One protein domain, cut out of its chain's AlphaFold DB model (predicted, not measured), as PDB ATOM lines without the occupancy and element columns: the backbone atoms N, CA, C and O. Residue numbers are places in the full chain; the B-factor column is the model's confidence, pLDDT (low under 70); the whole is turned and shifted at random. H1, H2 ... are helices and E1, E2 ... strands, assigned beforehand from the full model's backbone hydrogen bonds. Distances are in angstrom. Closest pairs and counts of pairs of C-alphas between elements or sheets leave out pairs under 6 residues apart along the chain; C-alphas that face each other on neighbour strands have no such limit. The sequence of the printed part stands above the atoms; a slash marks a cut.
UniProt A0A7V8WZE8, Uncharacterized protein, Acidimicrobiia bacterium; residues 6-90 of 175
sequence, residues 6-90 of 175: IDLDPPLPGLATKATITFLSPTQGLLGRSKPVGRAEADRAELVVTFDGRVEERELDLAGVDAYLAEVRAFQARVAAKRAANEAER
ATOM      1  N   ILE A   6     298.304 301.472 218.955       95.94
ATOM      2  CA  ILE A   6     297.782 300.590 220.000       95.94
ATOM      3  C   ILE A   6     296.309 300.919 220.189       95.94
ATOM      4  O   ILE A   6     295.970 302.016 220.625       95.94
ATOM      5  N   ASP A   7     295.440 299.963 219.886       96.44
ATOM      6  CA  ASP A   7     294.027 300.031 220.235       96.44
ATOM      7  C   ASP A   7     293.786 299.256 221.539       96.44
ATOM      8  O   ASP A   7     294.281 298.145 221.728       96.44
ATOM      9  N   LEU A   8     293.058 299.880 222.460       96.00
ATOM     10  CA  LEU A   8     292.740 299.343 223.775       96.00
ATOM     11  C   LEU A   8     291.228 299.207 223.915       96.00
ATOM     12  O   LEU A   8     290.478 300.174 223.737       96.00
ATOM     13  N   ASP A   9     290.810 298.004 224.293       93.81
ATOM     14  CA  ASP A   9     289.409 297.659 224.494       93.81
ATOM     15  C   ASP A   9     288.985 297.771 225.970       93.81
ATOM     16  O   ASP A   9     289.808 297.633 226.888       93.81
ATOM     17  N   PRO A  10     287.680 297.979 226.232       91.88
ATOM     18  CA  PRO A  10     287.111 297.904 227.570       91.88
ATOM     19  C   PRO A  10     287.424 296.577 228.281       91.88
ATOM     20  O   PRO A  10     287.432 295.517 227.654       91.88
ATOM     21  N   PRO A  11     287.589 296.585 229.615       94.12
ATOM     22  CA  PRO A  11     287.304 297.698 230.522       94.12
ATOM     23  C   PRO A  11     288.466 298.706 230.614       94.12
ATOM     24  O   PRO A  11     289.605 298.321 230.861       94.12
ATOM     25  N   LEU A  12     288.156 299.999 230.472       94.38
ATOM     26  CA  LEU A  12     289.117 301.107 230.542       94.38
ATOM     27  C   LEU A  12     288.807 302.054 231.719       94.38
ATOM     28  O   LEU A  12     287.643 302.161 232.127       94.38
ATOM     29  N   PRO A  13     289.819 302.762 232.263       90.94
ATOM     30  CA  PRO A  13     289.613 303.784 233.286       90.94
ATOM     31  C   PRO A  13     288.593 304.848 232.856       90.94
ATOM     32  O   PRO A  13     288.469 305.176 231.677       90.94
ATOM     33  N   GLY A  14     287.848 305.389 233.823       89.06
ATOM     34  CA  GLY A  14     286.882 306.466 233.570       89.06
ATOM     35  C   GLY A  14     285.656 306.065 232.742       89.06
ATOM     36  O   GLY A  14     284.954 306.950 232.270       89.06
ATOM     37  N   LEU A  15     285.384 304.762 232.575       89.62
ATOM     38  CA  LEU A  15     284.291 304.237 231.738       89.62
ATOM     39  C   LEU A  15     284.459 304.551 230.242       89.62
ATOM     40  O   LEU A  15     283.474 304.634 229.508       89.62
ATOM     41  N   ALA A  16     285.699 304.709 229.780       93.25
ATOM     42  CA  ALA A  16     285.971 304.832 228.357       93.25
ATOM     43  C   ALA A  16     285.543 303.560 227.599       93.25
ATOM     44  O   ALA A  16     285.715 302.430 228.069       93.25
ATOM     45  N   THR A  17     284.981 303.762 226.413       94.69
ATOM     46  CA  THR A  17     284.520 302.709 225.501       94.69
ATOM     47  C   THR A  17     285.603 302.293 224.514       94.69
ATOM     48  O   THR A  17     285.543 301.187 223.985       94.69
ATOM     49  N   LYS A  18     286.602 303.152 224.280       95.94
ATOM     50  CA  LYS A  18     287.776 302.863 223.455       95.94
ATOM     51  C   LYS A  18     288.922 303.797 223.829       95.94
ATOM     52  O   LYS A  18     288.680 304.955 224.166       95.94
ATOM     53  N   ALA A  19     290.157 303.324 223.728       96.69
ATOM     54  CA  ALA A  19     291.326 304.193 223.722       96.69
ATOM     55  C   ALA A  19     292.283 303.785 222.601       96.69
ATOM     56  O   ALA A  19     292.440 302.603 222.306       96.69
ATOM     57  N   THR A  20     292.919 304.766 221.978       97.25
ATOM     58  CA  THR A  20     293.873 304.569 220.890       97.25
ATOM     59  C   THR A  20     295.110 305.407 221.158       97.25
ATOM     60  O   THR A  20     294.987 306.589 221.455       97.25
ATOM     61  N   ILE A  21     296.288 304.811 220.995       97.12
ATOM     62  CA  ILE A  21     297.578 305.499 221.062       97.12
ATOM     63  C   ILE A  21     298.234 305.429 219.688       97.12
ATOM     64  O   ILE A  21     298.455 304.332 219.173       97.12
ATOM     65  N   THR A  22     298.563 306.584 219.119       95.88
ATOM     66  CA  THR A  22     299.279 306.706 217.842       95.88
ATOM     67  C   THR A  22     300.635 307.346 218.095       95.88
ATOM     68  O   THR A  22     300.704 308.443 218.645       95.88
ATOM     69  N   PHE A  23     301.721 306.682 217.707       94.56
ATOM     70  CA  PHE A  23     303.077 307.194 217.914       94.56
ATOM     71  C   PHE A  23     303.482 308.157 216.800       94.56
ATOM     72  O   PHE A  23     303.275 307.868 215.624       94.56
ATOM     73  N   LEU A  24     304.062 309.300 217.160       91.25
ATOM     74  CA  LEU A  24     304.340 310.398 216.239       91.25
ATOM     75  C   LEU A  24     305.810 310.820 216.308       91.25
ATOM     76  O   LEU A  24     306.431 310.762 217.365       91.25
ATOM     77  N   SER A  25     306.344 311.295 215.181       85.75
ATOM     78  CA  SER A  25     307.666 311.921 215.102       85.75
ATOM     79  C   SER A  25     307.614 313.214 214.274       85.75
ATOM     80  O   SER A  25     307.071 313.204 213.160       85.75
ATOM     81  N   PRO A  26     308.154 314.343 214.771       72.00
ATOM     82  CA  PRO A  26     308.203 315.613 214.052       72.00
ATOM     83  C   PRO A  26     309.333 315.652 213.017       72.00
ATOM     84  O   PRO A  26     309.271 316.446 212.081       72.00
ATOM     85  N   THR A  27     310.357 314.803 213.150       68.19
ATOM     86  CA  THR A  27     311.546 314.821 212.278       68.19
ATOM     87  C   THR A  27     311.311 314.158 210.920       68.19
ATOM     88  O   THR A  27     312.076 314.394 209.988       68.19
ATOM     89  N   GLN A  28     310.243 313.367 210.775       62.50
ATOM     90  CA  GLN A  28     309.919 312.643 209.539       62.50
ATOM     91  C   GLN A  28     308.749 313.232 208.735       62.50
ATOM     92  O   GLN A  28     308.329 312.644 207.732       62.50
ATOM     93  N   GLY A  29     308.193 314.370 209.150       59.59
ATOM     94  CA  GLY A  29     307.092 315.015 208.443       59.59
ATOM     95  C   GLY A  29     307.531 316.136 207.509       59.59
ATOM     96  O   GLY A  29     308.422 316.924 207.822       59.59
ATOM     97  N   LEU A  30     306.865 316.259 206.357       53.16
ATOM     98  CA  LEU A  30     307.006 317.446 205.515       53.16
ATOM     99  C   LEU A  30     306.353 318.656 206.203       53.16
ATOM    100  O   LEU A  30     305.223 318.569 206.685       53.16
ATOM    101  N   LEU A  31     307.043 319.801 206.174       65.44
ATOM    102  CA  LEU A  31     306.521 321.110 206.599       65.44
ATOM    103  C   LEU A  31     306.116 321.191 208.088       65.44
ATOM    104  O   LEU A  31     305.155 321.877 208.427       65.44
ATOM    105  N   GLY A  32     306.834 320.497 208.981       62.06
ATOM    106  CA  GLY A  32     306.623 320.592 210.435       62.06
ATOM    107  C   GLY A  32     305.388 319.853 210.962       62.06
ATOM    108  O   GLY A  32     304.987 320.066 212.105       62.06
ATOM    109  N   ARG A  33     304.767 318.991 210.147       68.00
ATOM    110  CA  ARG A  33     303.645 318.142 210.567       68.00
ATOM    111  C   ARG A  33     304.159 316.870 211.239       68.00
ATOM    112  O   ARG A  33     305.082 316.251 210.732       68.00
ATOM    113  N   SER A  34     303.545 316.449 212.338       79.88
ATOM    114  CA  SER A  34     303.816 315.134 212.931       79.88
ATOM    115  C   SER A  34     303.452 314.016 211.957       79.88
ATOM    116  O   SER A  34     302.392 314.071 211.332       79.88
ATOM    117  N   LYS A  35     304.302 312.993 211.847       84.69
ATOM    118  CA  LYS A  35     304.007 311.786 211.067       84.69
ATOM    119  C   LYS A  35     303.849 310.578 211.998       84.69
ATOM    120  O   LYS A  35     304.692 310.428 212.884       84.69
ATOM    121  N   PRO A  36     302.840 309.713 211.784       88.56
ATOM    122  CA  PRO A  36     302.761 308.424 212.454       88.56
ATOM    123  C   PRO A  36     303.959 307.534 212.120       88.56
ATOM    124  O   PRO A  36     304.316 307.366 210.949       88.56
ATOM    125  N   VAL A  37     304.595 306.986 213.149       90.50
ATOM    126  CA  VAL A  37     305.797 306.144 213.046       90.50
ATOM    127  C   VAL A  37     305.722 304.977 214.029       90.50
ATOM    128  O   VAL A  37     304.776 304.865 214.807       90.50
ATOM    129  N   GLY A  38     306.713 304.086 213.989       89.31
ATOM    130  CA  GLY A  38     306.891 303.071 215.021       89.31
ATOM    131  C   GLY A  38     307.335 303.689 216.346       89.31
ATOM    132  O   GLY A  38     308.011 304.720 216.364       89.31
ATOM    133  N   ARG A  39     307.034 303.026 217.464       90.56
ATOM    134  CA  ARG A  39     307.364 303.511 218.809       90.56
ATOM    135  C   ARG A  39     308.855 303.813 219.006       90.56
ATOM    136  O   ARG A  39     309.194 304.722 219.752       90.56
ATOM    137  N   ALA A  40     309.742 303.069 218.341       89.56
ATOM    138  CA  ALA A  40     311.193 303.257 218.435       89.56
ATOM    139  C   ALA A  40     311.700 304.571 217.804       89.56
ATOM    140  O   ALA A  40     312.790 305.026 218.138       89.56
ATOM    141  N   GLU A  41     310.930 305.160 216.886       88.75
ATOM    142  CA  GLU A  41     311.280 306.387 216.149       88.75
ATOM    143  C   GLU A  41     310.477 307.609 216.626       88.75
ATOM    144  O   GLU A  41     310.704 308.733 216.164       88.75
ATOM    145  N   ALA A  42     309.516 307.381 217.520       89.62
ATOM    146  CA  ALA A  42     308.635 308.396 218.061       89.62
ATOM    147  C   ALA A  42     309.285 309.142 219.226       89.62
ATOM    148  O   ALA A  42     310.034 308.567 220.012       89.62
ATOM    149  N   ASP A  43     308.953 310.417 219.367       90.19
ATOM    150  CA  ASP A  43     309.279 311.236 220.538       90.19
ATOM    151  C   ASP A  43     308.040 311.525 221.399       90.19
ATOM    152  O   ASP A  43     308.155 311.805 222.593       90.19
ATOM    153  N   ARG A  44     306.850 311.385 220.810       92.25
ATOM    154  CA  ARG A  44     305.552 311.564 221.460       92.25
ATOM    155  C   ARG A  44     304.506 310.608 220.901       92.25
ATOM    156  O   ARG A  44     304.713 309.933 219.892       92.25
ATOM    157  N   ALA A  45     303.349 310.583 221.537       95.00
ATOM    158  CA  ALA A  45     302.173 309.883 221.064       95.00
ATOM    159  C   ALA A  45     300.918 310.721 221.286       95.00
ATOM    160  O   ALA A  45     300.829 311.519 222.215       95.00
ATOM    161  N   GLU A  46     299.921 310.502 220.448       95.81
ATOM    162  CA  GLU A  46     298.577 311.020 220.644       95.81
ATOM    163  C   GLU A  46     297.713 309.914 221.248       95.81
ATOM    164  O   GLU A  46     297.621 308.816 220.696       95.81
ATOM    165  N   LEU A  47     297.102 310.193 222.396       96.44
ATOM    166  CA  LEU A  47     296.103 309.344 223.027       96.44
ATOM    167  C   LEU A  47     294.716 309.923 222.750       96.44
ATOM    168  O   LEU A  47     294.383 311.017 223.209       96.44
ATOM    169  N   VAL A  48     293.886 309.137 222.078       97.00
ATOM    170  CA  VAL A  48     292.469 309.419 221.849       97.00
ATOM    171  C   VAL A  48     291.645 308.488 222.727       97.00
ATOM    172  O   VAL A  48     291.730 307.269 222.593       97.00
ATOM    173  N   VAL A  49     290.838 309.047 223.628       96.50
ATOM    174  CA  VAL A  49     289.941 308.302 224.520       96.50
ATOM    175  C   VAL A  49     288.499 308.614 224.154       96.50
ATOM    176  O   VAL A  49     288.068 309.766 224.168       96.50
ATOM    177  N   THR A  50     287.733 307.580 223.836       96.19
ATOM    178  CA  THR A  50     286.304 307.678 223.547       96.19
ATOM    179  C   THR A  50     285.504 307.252 224.770       96.19
ATOM    180  O   THR A  50     285.748 306.201 225.359       96.19
ATOM    181  N   PHE A  51     284.527 308.067 225.130       94.12
ATOM    182  CA  PHE A  51     283.476 307.803 226.103       94.12
ATOM    183  C   PHE A  51     282.132 307.776 225.370       94.12
ATOM    184  O   PHE A  51     282.049 308.125 224.190       94.12
ATOM    185  N   ASP A  52     281.063 307.404 226.067       90.62
ATOM    186  CA  ASP A  52     279.720 307.478 225.494       90.62
ATOM    187  C   ASP A  52     279.357 308.936 225.143       90.62
ATOM    188  O   ASP A  52     279.203 309.787 226.019       90.62
ATOM    189  N   GLY A  53     279.320 309.246 223.843       88.31
ATOM    190  CA  GLY A  53     279.022 310.578 223.310       88.31
ATOM    191  C   GLY A  53     280.143 311.627 223.394       88.31
ATOM    192  O   GLY A  53     279.896 312.781 223.045       88.31
ATOM    193  N   ARG A  54     281.366 311.278 223.829       93.88
ATOM    194  CA  ARG A  54     282.473 312.247 223.978       93.88
ATOM    195  C   ARG A  54     283.826 311.660 223.584       93.88
ATOM    196  O   ARG A  54     284.129 310.527 223.935       93.88
ATOM    197  N   VAL A  55     284.666 312.455 222.922       95.38
ATOM    198  CA  VAL A  55     286.058 312.105 222.597       95.38
ATOM    199  C   VAL A  55     286.993 313.106 223.271       95.38
ATOM    200  O   VAL A  55     286.739 314.308 223.234       95.38
ATOM    201  N   GLU A  56     288.046 312.605 223.908       95.12
ATOM    202  CA  GLU A  56     289.133 313.403 224.470       95.12
ATOM    203  C   GLU A  56     290.449 313.020 223.798       95.12
ATOM    204  O   GLU A  56     290.790 311.840 223.718       95.12
ATOM    205  N   GLU A  57     291.207 314.019 223.363       95.75
ATOM    206  CA  GLU A  57     292.514 313.849 222.732       95.75
ATOM    207  C   GLU A  57     293.576 314.489 223.622       95.75
ATOM    208  O   GLU A  57     293.372 315.577 224.170       95.75
ATOM    209  N   ARG A  58     294.703 313.803 223.810       94.62
ATOM    210  CA  ARG A  58     295.833 314.324 224.581       94.62
ATOM    211  C   ARG A  58     297.157 313.864 223.991       94.62
ATOM    212  O   ARG A  58     297.305 312.704 223.615       94.62
ATOM    213  N   GLU A  59     298.131 314.760 223.971       93.94
ATOM    214  CA  GLU A  59     299.511 314.418 223.637       93.94
ATOM    215  C   GLU A  59     300.211 313.859 224.883       93.94
ATOM    216  O   GLU A  59     300.068 314.394 225.984       93.94
ATOM    217  N   LEU A  60     300.943 312.763 224.709       94.62
ATOM    218  CA  LEU A  60     301.740 312.104 225.732       94.62
ATOM    219  C   LEU A  60     303.182 311.984 225.245       94.62
ATOM    220  O   LEU A  60     303.433 311.699 224.077       94.62
ATOM    221  N   ASP A  61     304.135 312.127 226.154       94.56
ATOM    222  CA  ASP A  61     305.477 311.607 225.925       94.56
ATOM    223  C   ASP A  61     305.481 310.072 226.063       94.56
ATOM    224  O   ASP A  61     304.509 309.445 226.502       94.56
ATOM    225  N   LEU A  62     306.587 309.427 225.684       93.56
ATOM    226  CA  LEU A  62     306.681 307.964 225.755       93.56
ATOM    227  C   LEU A  62     306.547 307.428 227.191       93.56
ATOM    228  O   LEU A  62     305.993 306.347 227.392       93.56
ATOM    229  N   ALA A  63     307.002 308.190 228.191       94.62
ATOM    230  CA  ALA A  63     306.838 307.833 229.598       94.62
ATOM    231  C   ALA A  63     305.360 307.891 230.030       94.62
ATOM    232  O   ALA A  63     304.881 306.999 230.731       94.62
ATOM    233  N   GLY A  64     304.617 308.898 229.570       95.56
ATOM    234  CA  GLY A  64     303.180 309.041 229.769       95.56
ATOM    235  C   GLY A  64     302.383 307.927 229.098       95.56
ATOM    236  O   GLY A  64     301.420 307.433 229.685       95.56
ATOM    237  N   VAL A  65     302.815 307.460 227.919       96.00
ATOM    238  CA  VAL A  65     302.250 306.259 227.278       96.00
ATOM    239  C   VAL A  65     302.413 305.036 228.177       96.00
ATOM    240  O   VAL A  65     301.441 304.320 228.417       96.00
ATOM    241  N   ASP A  66     303.611 304.799 228.713       96.94
ATOM    242  CA  ASP A  66     303.855 303.656 229.598       96.94
ATOM    243  C   ASP A  66     303.067 303.741 230.902       96.94
ATOM    244  O   ASP A  66     302.492 302.739 231.339       96.94
ATOM    245  N   ALA A  67     302.978 304.933 231.494       97.00
ATOM    246  CA  ALA A  67     302.169 305.172 232.681       97.00
ATOM    247  C   ALA A  67     300.684 304.875 232.418       97.00
ATOM    248  O   ALA A  67     300.049 304.165 233.200       97.00
ATOM    249  N   TYR A  68     300.146 305.345 231.290       96.19
ATOM    250  CA  TYR A  68     298.759 305.086 230.911       96.19
ATOM    251  C   TYR A  68     298.502 303.596 230.644       96.19
ATOM    252  O   TYR A  68     297.528 303.029 231.140       96.19
ATOM    253  N   LEU A  69     299.403 302.914 229.930       96.88
ATOM    254  CA  LEU A  69     299.295 301.470 229.705       96.88
ATOM    255  C   LEU A  69     299.366 300.678 231.019       96.88
ATOM    256  O   LEU A  69     298.657 299.680 231.167       96.88
ATOM    257  N   ALA A  70     300.194 301.102 231.975       97.44
ATOM    258  CA  ALA A  70     300.258 300.495 233.302       97.44
ATOM    259  C   ALA A  70     298.952 300.703 234.089       97.44
ATOM    260  O   ALA A  70     298.445 299.754 234.693       97.44
ATOM    261  N   GLU A  71     298.368 301.904 234.031       96.88
ATOM    262  CA  GLU A  71     297.071 302.210 234.643       96.88
ATOM    263  C   GLU A  71     295.952 301.332 234.067       96.88
ATOM    264  O   GLU A  71     295.199 300.712 234.824       96.88
ATOM    265  N   VAL A  72     295.872 301.223 232.736       97.19
ATOM    266  CA  VAL A  72     294.874 300.391 232.047       97.19
ATOM    267  C   VAL A  72     294.994 298.932 232.484       97.19
ATOM    268  O   VAL A  72     293.992 298.333 232.880       97.19
ATOM    269  N   ARG A  73     296.209 298.367 232.515       97.12
ATOM    270  CA  ARG A  73     296.430 296.984 232.982       97.12
ATOM    271  C   ARG A  73     296.002 296.795 234.435       97.12
ATOM    272  O   ARG A  73     295.328 295.815 234.754       97.12
ATOM    273  N   ALA A  74     296.350 297.731 235.318       96.88
ATOM    274  CA  ALA A  74     295.955 297.673 236.723       96.88
ATOM    275  C   ALA A  74     294.429 297.764 236.892       96.88
ATOM    276  O   ALA A  74     293.841 297.060 237.719       96.88
ATOM    277  N   PHE A  75     293.756 298.601 236.099       96.44
ATOM    278  CA  PHE A  75     292.299 298.690 236.089       96.44
ATOM    279  C   PHE A  75     291.649 297.389 235.607       96.44
ATOM    280  O   PHE A  75     290.786 296.846 236.299       96.44
ATOM    281  N   GLN A  76     292.110 296.844 234.481       95.25
ATOM    282  CA  GLN A  76     291.612 295.582 233.932       95.25
ATOM    283  C   GLN A  76     291.785 294.421 234.918       95.25
ATOM    284  O   GLN A  76     290.843 293.656 235.131       95.25
ATOM    285  N   ALA A  77     292.934 294.335 235.596       96.50
ATOM    286  CA  ALA A  77     293.180 293.330 236.628       96.50
ATOM    287  C   ALA A  77     292.188 293.441 237.801       96.50
ATOM    288  O   ALA A  77     291.634 292.432 238.240       96.50
ATOM    289  N   ARG A  78     291.894 294.661 238.273       96.00
ATOM    290  CA  ARG A  78     290.886 294.885 239.328       96.00
ATOM    291  C   ARG A  78     289.485 294.468 238.886       96.00
ATOM    292  O   ARG A  78     288.775 293.816 239.651       96.00
ATOM    293  N   VAL A  79     289.085 294.821 237.664       95.69
ATOM    294  CA  VAL A  79     287.771 294.439 237.121       95.69
ATOM    295  C   VAL A  79     287.664 292.922 236.980       95.69
ATOM    296  O   VAL A  79     286.650 292.348 237.376       95.69
ATOM    297  N   ALA A  80     288.707 292.259 236.478       94.94
ATOM    298  CA  ALA A  80     288.754 290.805 236.367       94.94
ATOM    299  C   ALA A  80     288.640 290.124 237.739       94.94
ATOM    300  O   ALA A  80     287.812 289.231 237.907       94.94
ATOM    301  N   ALA A  81     289.386 290.598 238.743       94.88
ATOM    302  CA  ALA A  81     289.306 290.080 240.108       94.88
ATOM    303  C   ALA A  81     287.899 290.241 240.704       94.88
ATOM    304  O   ALA A  81     287.362 289.305 241.294       94.88
ATOM    305  N   LYS A  82     287.255 291.400 240.502       94.00
ATOM    306  CA  LYS A  82     285.886 291.626 240.983       94.00
ATOM    307  C   LYS A  82     284.866 290.739 240.265       94.00
ATOM    308  O   LYS A  82     283.963 290.222 240.915       94.00
ATOM    309  N   ARG A  83     285.010 290.537 238.951       92.25
ATOM    310  CA  ARG A  83     284.167 289.602 238.187       92.25
ATOM    311  C   ARG A  83     284.330 288.171 238.691       92.25
ATOM    312  O   ARG A  83     283.323 287.516 238.922       92.25
ATOM    313  N   ALA A  84     285.563 287.724 238.921       93.50
ATOM    314  CA  ALA A  84     285.838 286.395 239.459       93.50
ATOM    315  C   ALA A  84     285.237 286.203 240.860       93.50
ATOM    316  O   ALA A  84     284.609 285.183 241.116       93.50
ATOM    317  N   ALA A  85     285.359 287.203 241.742       92.50
ATOM    318  CA  ALA A  85     284.733 287.170 243.062       92.50
ATOM    319  C   ALA A  85     283.199 287.099 242.974       92.50
ATOM    320  O   ALA A  85     282.584 286.264 243.625       92.50
ATOM    321  N   ASN A  86     282.583 287.926 242.125       90.31
ATOM    322  CA  ASN A  86     281.132 287.909 241.937       90.31
ATOM    323  C   ASN A  86     280.636 286.581 241.338       90.31
ATOM    324  O   ASN A  86     279.557 286.129 241.699       90.31
ATOM    325  N   GLU A  87     281.397 285.970 240.427       89.50
ATOM    326  CA  GLU A  87     281.058 284.659 239.863       89.50
ATOM    327  C   GLU A  87     281.205 283.551 240.915       89.50
ATOM    328  O   GLU A  87     280.354 282.674 240.994       89.50
ATOM    329  N   ALA A  88     282.221 283.624 241.781       87.25
ATOM    330  CA  ALA A  88     282.386 282.689 242.894       87.25
ATOM    331  C   ALA A  88     281.271 282.811 243.952       87.25
ATOM    332  O   ALA A  88     280.899 281.820 244.574       87.25
ATOM    333  N   GLU A  89     280.719 284.012 244.147       86.00
ATOM    334  CA  GLU A  89     279.577 284.272 245.035       86.00
ATOM    335  C   GLU A  89     278.215 284.051 244.356       86.00
ATOM    336  O   GLU A  89     277.160 284.196 244.990       86.00
ATOM    337  N   ARG A  90     278.208 283.732 243.057       83.38
ATOM    338  CA  ARG A  90     276.978 283.591 242.292       83.38
ATOM    339  C   ARG A  90     276.234 282.350 242.759       83.38
ATOM    340  O   ARG A  90     276.662 281.219 242.552       83.38
TER     341      ARG A  90
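This is residues 6 to 90 of the 175 residues of an uncharacterized protein of Acidimicrobiia bacterium (UniProt A0A7V8WZE8). You are looking at a twisted sheet of four strands with one long helix, H1, packed over one face by its residues 62 to 72; the free end, residues 81 to 90, of which 81 to 88 belong to H1, sticks out at one end of a rod-like whole. Toward the other end lies the long loop of residues 26 to 43. The printed part has 85 residues, with four named strands and one named helix that follow along the chain in the order E1, E2, E3, E4, H1; the sheet runs E1 - E2 - E3 - E4, antiparallel throughout, and the class is mixed, helices and strands. It is loose, with a radius of gyration of the C-alphas of 16.0 A, and spans 59 by 29 by 14 A.

Find C-alpha 6 at (297.782, 300.590, 220.000), where E1, residues 6 to 8, begins its 6.4 A. E2, residues 18 to 25, covers 23.4 A; E3, residues 44 to 51, 22.9 A; E4, residues 54 to 61, 23.1 A. From C-alpha 62 at (306.681, 307.964, 225.755), H1 runs 39.0 A to C-alpha 88 at (282.386, 282.689, 242.894).

E1 to E4 form a meander, each strand the antiparallel neighbour of the one before. Look for N 6 and O 21 at 2.9 A in the hairpin E1 and E2, N 20 and O 48 at 2.8 A in E2 and E3, and N 47 and O 58 at 2.8 A in E3 and E4. H1 is on the sheet, the two making two layers, at a height of 12.5 A, over E2 and E3 and along the strands, 18 degrees from E3 on the local plane. Its closest C-alphas to E3 are Leu 62 and Arg 44, 5.7 A. In H1 every O i to N i+4 pair is within hydrogen-bond range.

The C-alphas farthest apart, of Leu 31 and Glu 89, are 59.7 A apart. The printed part has no cut; the link E2 to E3, 18 residues, is long. Residues 27 to 33 have pLDDT under 70.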